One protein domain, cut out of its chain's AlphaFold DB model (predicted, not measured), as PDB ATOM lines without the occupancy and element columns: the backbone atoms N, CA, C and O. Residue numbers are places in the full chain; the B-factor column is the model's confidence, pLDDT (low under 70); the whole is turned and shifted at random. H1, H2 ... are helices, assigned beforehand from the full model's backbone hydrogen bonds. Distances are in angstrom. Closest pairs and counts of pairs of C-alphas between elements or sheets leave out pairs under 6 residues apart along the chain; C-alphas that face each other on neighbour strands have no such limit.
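AT A GLANCE: This is residues 76 to 126 of the 143 residues of an uncharacterized protein of Triticum turgidum subsp. durum (UniProt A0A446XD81). Four short helices follow one another round a flat, open horseshoe, with H1 at one end, H2 and H3 along the curve, and H4 at the other end, reached by a long looping link, residues 103 to 114. The horseshoe is loosely formed: H1 and H2 meet at a corner, H3 comes near H2, and H4 touches no helix, with the mouth lying open between H1 and H4. The printed part has 51 residues, with four named helices in the order H1, H2, H3, H4 and no named strand, and its class is all helix. The whole is only just loose, close to compact, with a radius of gyration of the C-alphas of 12.2 A, and its C-alphas span 34 by 23 by 12 A.

IN THESE COORDINATES: H1 is residues 76 to 84 and measures 11.8 A from first to last C-alpha, beginning at C-alpha 76 at (-2.142, -58.704, 47.664). H2, residues 87 to 92, measures 8.6 A. H3 is residues 95 to 102, 10.8 A long, and its C-alpha 95 is at (-11.875, -46.027, 41.232). H4, residues 115 to 125, is the longest helix with 11 residues and 15.2 A, and ends at C-alpha 125 at (2.864, -52.239, 53.808).

HOW THE PARTS SIT: H1 and H2 only just touch, and only at the corner by their link, with 3 pairs of C-alphas within 8 A. Their closest C-alphas are those of Leu 81 and Leu 89, 6.8 A apart. They run opposite ways at a shallow tilt of 28 degrees. H2 and H3 are close but not clearly touching, the closest C-alphas being those of Leu 90 and Val 96, 7.3 A apart. These two run the same way at a steep tilt of 50 degrees. H1 and H3 are apart. H4 is apart from H1, H2 and H3. In H1, H2, H3 and H4 every O i to N i+4 pair is within hydrogen-bond range.

THE WHOLE: The two C-alphas farthest apart are those of Val 88 and Glu 115, at 34.1 A, while the C-alphas of Glu 76 and Gly 126, the first and last printed residues, are 12.8 A apart. The outline is flat. The links from H1 to H2 and from H2 to H3 are tight, with 2 residues each, and the link from H3 to H4 is long, with 12 residues. The printed part has no cut. The mean pLDDT of the printed part is 87.7, and no printed residue is under 70.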
ATOM      1  N   GLU A  76      -2.160 -57.911  48.900       85.06
ATOM      2  CA  GLU A  76      -2.142 -58.704  47.664       85.06
ATOM      3  C   GLU A  76      -3.030 -58.087  46.577       85.06
ATOM      4  O   GLU A  76      -2.600 -57.987  45.429       85.06
ATOM      5  N   LYS A  77      -4.204 -57.551  46.947       86.56
ATOM      6  CA  LYS A  77      -5.094 -56.834  46.016       86.56
ATOM      7  C   LYS A  77      -4.428 -55.574  45.447       86.56
ATOM      8  O   LYS A  77      -4.590 -55.260  44.273       86.56
ATOM      9  N   LEU A  78      -3.637 -54.867  46.257       88.31
ATOM     10  CA  LEU A  78      -2.834 -53.724  45.797       88.31
ATOM     11  C   LEU A  78      -1.710 -54.148  44.843       88.31
ATOM     12  O   LEU A  78      -1.446 -53.461  43.853       88.31
ATOM     13  N   LYS A  79      -1.045 -55.274  45.123       88.50
ATOM     14  CA  LYS A  79       0.024 -55.802  44.265       88.50
ATOM     15  C   LYS A  79      -0.500 -56.227  42.899       88.50
ATOM     16  O   LYS A  79       0.127 -55.869  41.908       88.50
ATOM     17  N   THR A  80      -1.611 -56.961  42.834       87.56
ATOM     18  CA  THR A  80      -2.209 -57.387  41.556       87.56
ATOM     19  C   THR A  80      -2.660 -56.184  40.741       87.56
ATOM     20  O   THR A  80      -2.321 -56.080  39.567       87.56
ATOM     21  N   LEU A  81      -3.307 -55.210  41.384       88.56
ATOM     22  CA  LEU A  81      -3.737 -53.972  40.739       88.56
ATOM     23  C   LEU A  81      -2.565 -53.200  40.112       88.56
ATOM     24  O   LEU A  81      -2.678 -52.721  38.986       88.56
ATOM     25  N   ASN A  82      -1.427 -53.104  40.808       87.81
ATOM     26  CA  ASN A  82      -0.239 -52.424  40.282       87.81
ATOM     27  C   ASN A  82       0.486 -53.251  39.203       87.81
ATOM     28  O   ASN A  82       0.953 -52.703  38.210       87.81
ATOM     29  N   ARG A  83       0.576 -54.571  39.387       90.56
ATOM     30  CA  ARG A  83       1.299 -55.480  38.488       90.56
ATOM     31  C   ARG A  83       0.578 -55.703  37.160       90.56
ATOM     32  O   ARG A  83       1.226 -55.696  36.119       90.56
ATOM     33  N   ASP A  84      -0.729 -55.930  37.214       90.75
ATOM     34  CA  ASP A  84      -1.527 -56.369  36.067       90.75
ATOM     35  C   ASP A  84      -2.346 -55.211  35.457       90.75
ATOM     36  O   ASP A  84      -3.048 -55.405  34.467       90.75
ATOM     37  N   HIS A  85      -2.238 -53.999  36.022       85.94
ATOM     38  CA  HIS A  85      -2.968 -52.794  35.599       85.94
ATOM     39  C   HIS A  85      -4.479 -53.028  35.439       85.94
ATOM     40  O   HIS A  85      -5.112 -52.545  34.496       85.94
ATOM     41  N   ASP A  86      -5.055 -53.786  36.372       86.50
ATOM     42  CA  ASP A  86      -6.431 -54.256  36.282       86.50
ATOM     43  C   ASP A  86      -7.438 -53.111  36.501       86.50
ATOM     44  O   ASP A  86      -7.664 -52.623  37.616       86.50
ATOM     45  N   SER A  87      -8.061 -52.680  35.403       86.25
ATOM     46  CA  SER A  87      -9.092 -51.643  35.396       86.25
ATOM     47  C   SER A  87     -10.424 -52.118  35.982       86.25
ATOM     48  O   SER A  87     -11.190 -51.295  36.488       86.25
ATOM     49  N   VAL A  88     -10.691 -53.427  35.975       87.69
ATOM     50  CA  VAL A  88     -11.911 -54.025  36.526       87.69
ATOM     51  C   VAL A  88     -11.851 -53.998  38.049       87.69
ATOM     52  O   VAL A  88     -12.790 -53.516  38.686       87.69
ATOM     53  N   LEU A  89     -10.719 -54.405  38.635       84.75
ATOM     54  CA  LEU A  89     -10.485 -54.301  40.082       84.75
ATOM     55  C   LEU A  89     -10.520 -52.845  40.563       84.75
ATOM     56  O   LEU A  89     -11.077 -52.555  41.621       84.75
ATOM     57  N   LEU A  90      -9.976 -51.906  39.782       86.31
ATOM     58  CA  LEU A  90     -10.089 -50.477  40.083       86.31
ATOM     59  C   LEU A  90     -11.546 -50.013  40.103       86.31
ATOM     60  O   LEU A  90     -11.937 -49.267  40.998       86.31
ATOM     61  N   GLN A  91     -12.358 -50.447  39.141       86.50
ATOM     62  CA  GLN A  91     -13.769 -50.081  39.083       86.50
ATOM     63  C   GLN A  91     -14.578 -50.708  40.229       86.50
ATOM     64  O   GLN A  91     -15.476 -50.059  40.767       86.50
ATOM     65  N   GLU A  92     -14.233 -51.928  40.648       86.06
ATOM     66  CA  GLU A  92     -14.782 -52.580  41.842       86.06
ATOM     67  C   GLU A  92     -14.476 -51.772  43.112       86.06
ATOM     68  O   GLU A  92     -15.361 -51.552  43.933       86.06
ATOM     69  N   ILE A  93     -13.258 -51.231  43.220       86.75
ATOM     70  CA  ILE A  93     -12.801 -50.357  44.314       86.75
ATOM     71  C   ILE A  93     -13.371 -48.921  44.185       86.75
ATOM     72  O   ILE A  93     -12.936 -47.999  44.867       86.75
ATOM     73  N   ARG A  94     -14.382 -48.687  43.332       86.25
ATOM     74  CA  ARG A  94     -14.981 -47.358  43.084       86.25
ATOM     75  C   ARG A  94     -13.946 -46.330  42.573       86.25
ATOM     76  O   ARG A  94     -14.056 -45.123  42.795       86.25
ATOM     77  N   GLY A  95     -12.936 -46.814  41.854       87.94
ATOM     78  CA  GLY A  95     -11.875 -46.027  41.232       87.94
ATOM     79  C   GLY A  95     -10.871 -45.437  42.224       87.94
ATOM     80  O   GLY A  95     -10.693 -45.912  43.343       87.94
ATOM     81  N   VAL A  96     -10.208 -44.358  41.801       88.44
ATOM     82  CA  VAL A  96      -9.146 -43.689  42.579       88.44
ATOM     83  C   VAL A  96      -9.672 -43.123  43.903       88.44
ATOM     84  O   VAL A  96      -8.964 -43.156  44.904       88.44
ATOM     85  N   LYS A  97     -10.927 -42.656  43.926       88.50
ATOM     86  CA  LYS A  97     -11.563 -42.099  45.126       88.50
ATOM     87  C   LYS A  97     -11.843 -43.172  46.181       88.50
ATOM     88  O   LYS A  97     -11.525 -42.986  47.346       88.50
ATOM     89  N   GLY A  98     -12.383 -44.324  45.782       88.69
ATOM     90  CA  GLY A  98     -12.561 -45.416  46.739       88.69
ATOM     91  C   GLY A  98     -11.220 -45.989  47.198       88.69
ATOM     92  O   GLY A  98     -11.052 -46.284  48.377       88.69
ATOM     93  N   LEU A  99     -10.213 -46.038  46.318       89.56
ATOM     94  CA  LEU A  99      -8.863 -46.445  46.705       89.56
ATOM     95  C   LEU A  99      -8.241 -45.496  47.743       89.56
ATOM     96  O   LEU A  99      -7.588 -45.964  48.676       89.56
ATOM     97  N   SER A 100      -8.453 -44.183  47.611       89.88
ATOM     98  CA  SER A 100      -7.959 -43.204  48.583       89.88
ATOM     99  C   SER A 100      -8.629 -43.367  49.947       89.88
ATOM    100  O   SER A 100      -7.934 -43.353  50.963       89.88
ATOM    101  N   ASP A 101      -9.938 -43.628  49.964       88.69
ATOM    102  CA  ASP A 101     -10.699 -43.883  51.190       88.69
ATOM    103  C   ASP A 101     -10.218 -45.171  51.883       88.69
ATOM    104  O   ASP A 101      -9.978 -45.190  53.093       88.69
ATOM    105  N   LEU A 102      -9.973 -46.237  51.109       88.94
ATOM    106  CA  LEU A 102      -9.448 -47.505  51.624       88.94
ATOM    107  C   LEU A 102      -8.025 -47.380  52.191       88.94
ATOM    108  O   LEU A 102      -7.677 -48.049  53.163       88.94
ATOM    109  N   LEU A 103      -7.192 -46.527  51.594       88.81
ATOM    110  CA  LEU A 103      -5.823 -46.262  52.046       88.81
ATOM    111  C   LEU A 103      -5.735 -45.158  53.109       88.81
ATOM    112  O   LEU A 103      -4.615 -44.802  53.504       88.81
ATOM    113  N   LYS A 104      -6.881 -44.617  53.552       87.75
ATOM    114  CA  LYS A 104      -6.981 -43.465  54.462       87.75
ATOM    115  C   LYS A 104      -6.092 -42.296  54.013       87.75
ATOM    116  O   LYS A 104      -5.413 -41.669  54.816       87.75
ATOM    117  N   SER A 105      -6.037 -42.052  52.707       88.94
ATOM    118  CA  SER A 105      -5.251 -40.976  52.099       88.94
ATOM    119  C   SER A 105      -6.169 -39.954  51.449       88.94
ATOM    120  O   SER A 105      -7.186 -40.321  50.870       88.94
ATOM    121  N   ASN A 106      -5.788 -38.684  51.493       89.12
ATOM    122  CA  ASN A 106      -6.487 -37.613  50.801       89.12
ATOM    123  C   ASN A 106      -5.855 -37.372  49.416       89.12
ATOM    124  O   ASN A 106      -4.635 -37.420  49.273       89.12
ATOM    125  N   LEU A 107      -6.674 -37.108  48.395       89.12
ATOM    126  CA  LEU A 107      -6.199 -36.837  47.031       89.12
ATOM    127  C   LEU A 107      -5.525 -35.463  46.885       89.12
ATOM    128  O   LEU A 107      -4.647 -35.309  46.043       89.12
ATOM    129  N   GLU A 108      -5.923 -34.484  47.696       88.56
ATOM    130  CA  GLU A 108      -5.371 -33.125  47.680       88.56
ATOM    131  C   GLU A 108      -4.234 -32.978  48.692       88.56
ATOM    132  O   GLU A 108      -3.143 -32.527  48.356       88.56
ATOM    133  N   MET A 109      -4.489 -33.395  49.935       86.75
ATOM    134  CA  MET A 109      -3.573 -33.176  51.061       86.75
ATOM    135  C   MET A 109      -2.623 -34.354  51.313       86.75
ATOM    136  O   MET A 109      -1.695 -34.241  52.111       86.75
ATOM    137  N   GLY A 110      -2.832 -35.491  50.646       88.06
ATOM    138  CA  GLY A 110      -2.008 -36.682  50.813       88.06
ATOM    139  C   GLY A 110      -2.253 -37.415  52.136       88.06
ATOM    140  O   GLY A 110      -3.387 -37.584  52.584       88.06
ATOM    141  N   ILE A 111      -1.172 -37.922  52.728       87.69
ATOM    142  CA  ILE A 111      -1.180 -38.669  53.992       87.69
ATOM    143  C   ILE A 111      -0.834 -37.698  55.124       87.69
ATOM    144  O   ILE A 111       0.024 -36.832  54.955       87.69
ATOM    145  N   ASN A 112      -1.472 -37.858  56.278       84.19
ATOM    146  CA  ASN A 112      -1.165 -37.067  57.461       84.19
ATOM    147  C   ASN A 112       0.271 -37.371  57.956       84.19
ATOM    148  O   ASN A 112       0.639 -38.542  58.073       84.19
ATOM    149  N   PRO A 113       1.105 -36.358  58.261       82.56
ATOM    150  CA  PRO A 113       2.473 -36.566  58.746       82.56
ATOM    151  C   PRO A 113       2.573 -37.092  60.192       82.56
ATOM    152  O   PRO A 113       3.669 -37.115  60.748       82.56
ATOM    153  N   THR A 114       1.467 -37.493  60.828       91.06
ATOM    154  CA  THR A 114       1.478 -38.057  62.185       91.06
ATOM    155  C   THR A 114       2.312 -39.337  62.247       91.06
ATOM    156  O   THR A 114       2.090 -40.284  61.492       91.06
ATOM    157  N   GLU A 115       3.261 -39.380  63.181       87.94
ATOM    158  CA  GLU A 115       4.238 -40.466  63.297       87.94
ATOM    159  C   GLU A 115       3.574 -41.832  63.539       87.94
ATOM    160  O   GLU A 115       3.979 -42.826  62.937       87.94
ATOM    161  N   ASP A 116       2.485 -41.866  64.310       87.31
ATOM    162  CA  ASP A 116       1.697 -43.078  64.567       87.31
ATOM    163  C   ASP A 116       1.074 -43.664  63.289       87.31
ATOM    164  O   ASP A 116       1.137 -44.874  63.057       87.31
ATOM    165  N   GLU A 117       0.516 -42.812  62.419       86.38
ATOM    166  CA  GLU A 117      -0.058 -43.246  61.139       86.38
ATOM    167  C   GLU A 117       1.029 -43.789  60.203       86.38
ATOM    168  O   GLU A 117       0.832 -44.800  59.521       86.38
ATOM    169  N   LEU A 118       2.201 -43.147  60.191       88.00
ATOM    170  CA  LEU A 118       3.342 -43.575  59.383       88.00
ATOM    171  C   LEU A 118       3.918 -44.909  59.872       88.00
ATOM    172  O   LEU A 118       4.232 -45.771  59.045       88.00
ATOM    173  N   LEU A 119       4.024 -45.106  61.190       88.31
ATOM    174  CA  LEU A 119       4.449 -46.371  61.798       88.31
ATOM    175  C   LEU A 119       3.483 -47.496  61.435       88.31
ATOM    176  O   LEU A 119       3.906 -48.520  60.900       88.31
ATOM    177  N   GLN A 120       2.183 -47.266  61.607       87.69
ATOM    178  CA  GLN A 120       1.156 -48.241  61.260       87.69
ATOM    179  C   GLN A 120       1.184 -48.594  59.768       87.69
ATOM    180  O   GLN A 120       1.067 -49.760  59.392       87.69
ATOM    181  N   ARG A 121       1.388 -47.605  58.891       88.69
ATOM    182  CA  ARG A 121       1.511 -47.835  57.446       88.69
ATOM    183  C   ARG A 121       2.762 -48.648  57.112       88.69
ATOM    184  O   ARG A 121       2.688 -49.559  56.290       88.69
ATOM    185  N   ARG A 122       3.891 -48.363  57.764       88.50
ATOM    186  CA  ARG A 122       5.142 -49.114  57.592       88.50
ATOM    187  C   ARG A 122       5.008 -50.560  58.063       88.50
ATOM    188  O   ARG A 122       5.546 -51.447  57.408       88.50
ATOM    189  N   ASP A 123       4.283 -50.805  59.147       87.75
ATOM    190  CA  ASP A 123       4.100 -52.155  59.687       87.75
ATOM    191  C   ASP A 123       3.193 -53.015  58.792       87.75
ATOM    192  O   ASP A 123       3.407 -54.220  58.670       87.75
ATOM    193  N   VAL A 124       2.216 -52.402  58.110       87.06
ATOM    194  CA  VAL A 124       1.294 -53.110  57.202       87.06
ATOM    195  C   VAL A 124       1.865 -53.291  55.797       87.06
ATOM    196  O   VAL A 124       1.781 -54.380  55.234       87.06
ATOM    197  N   PHE A 125       2.424 -52.233  55.209       86.56
ATOM    198  CA  PHE A 125       2.864 -52.239  53.808       86.56
ATOM    199  C   PHE A 125       4.372 -52.466  53.645       86.56
ATOM    200  O   PHE A 125       4.847 -52.707  52.535       86.56
ATOM    201  N   GLY A 126       5.127 -52.421  54.740       88.38
ATOM    202  CA  GLY A 126       6.579 -52.496  54.738       88.38
ATOM    203  C   GLY A 126       7.250 -51.134  54.562       88.38
ATOM    204  O   GLY A 126       6.627 -50.095  54.341       88.38
TER     205      GLY A 126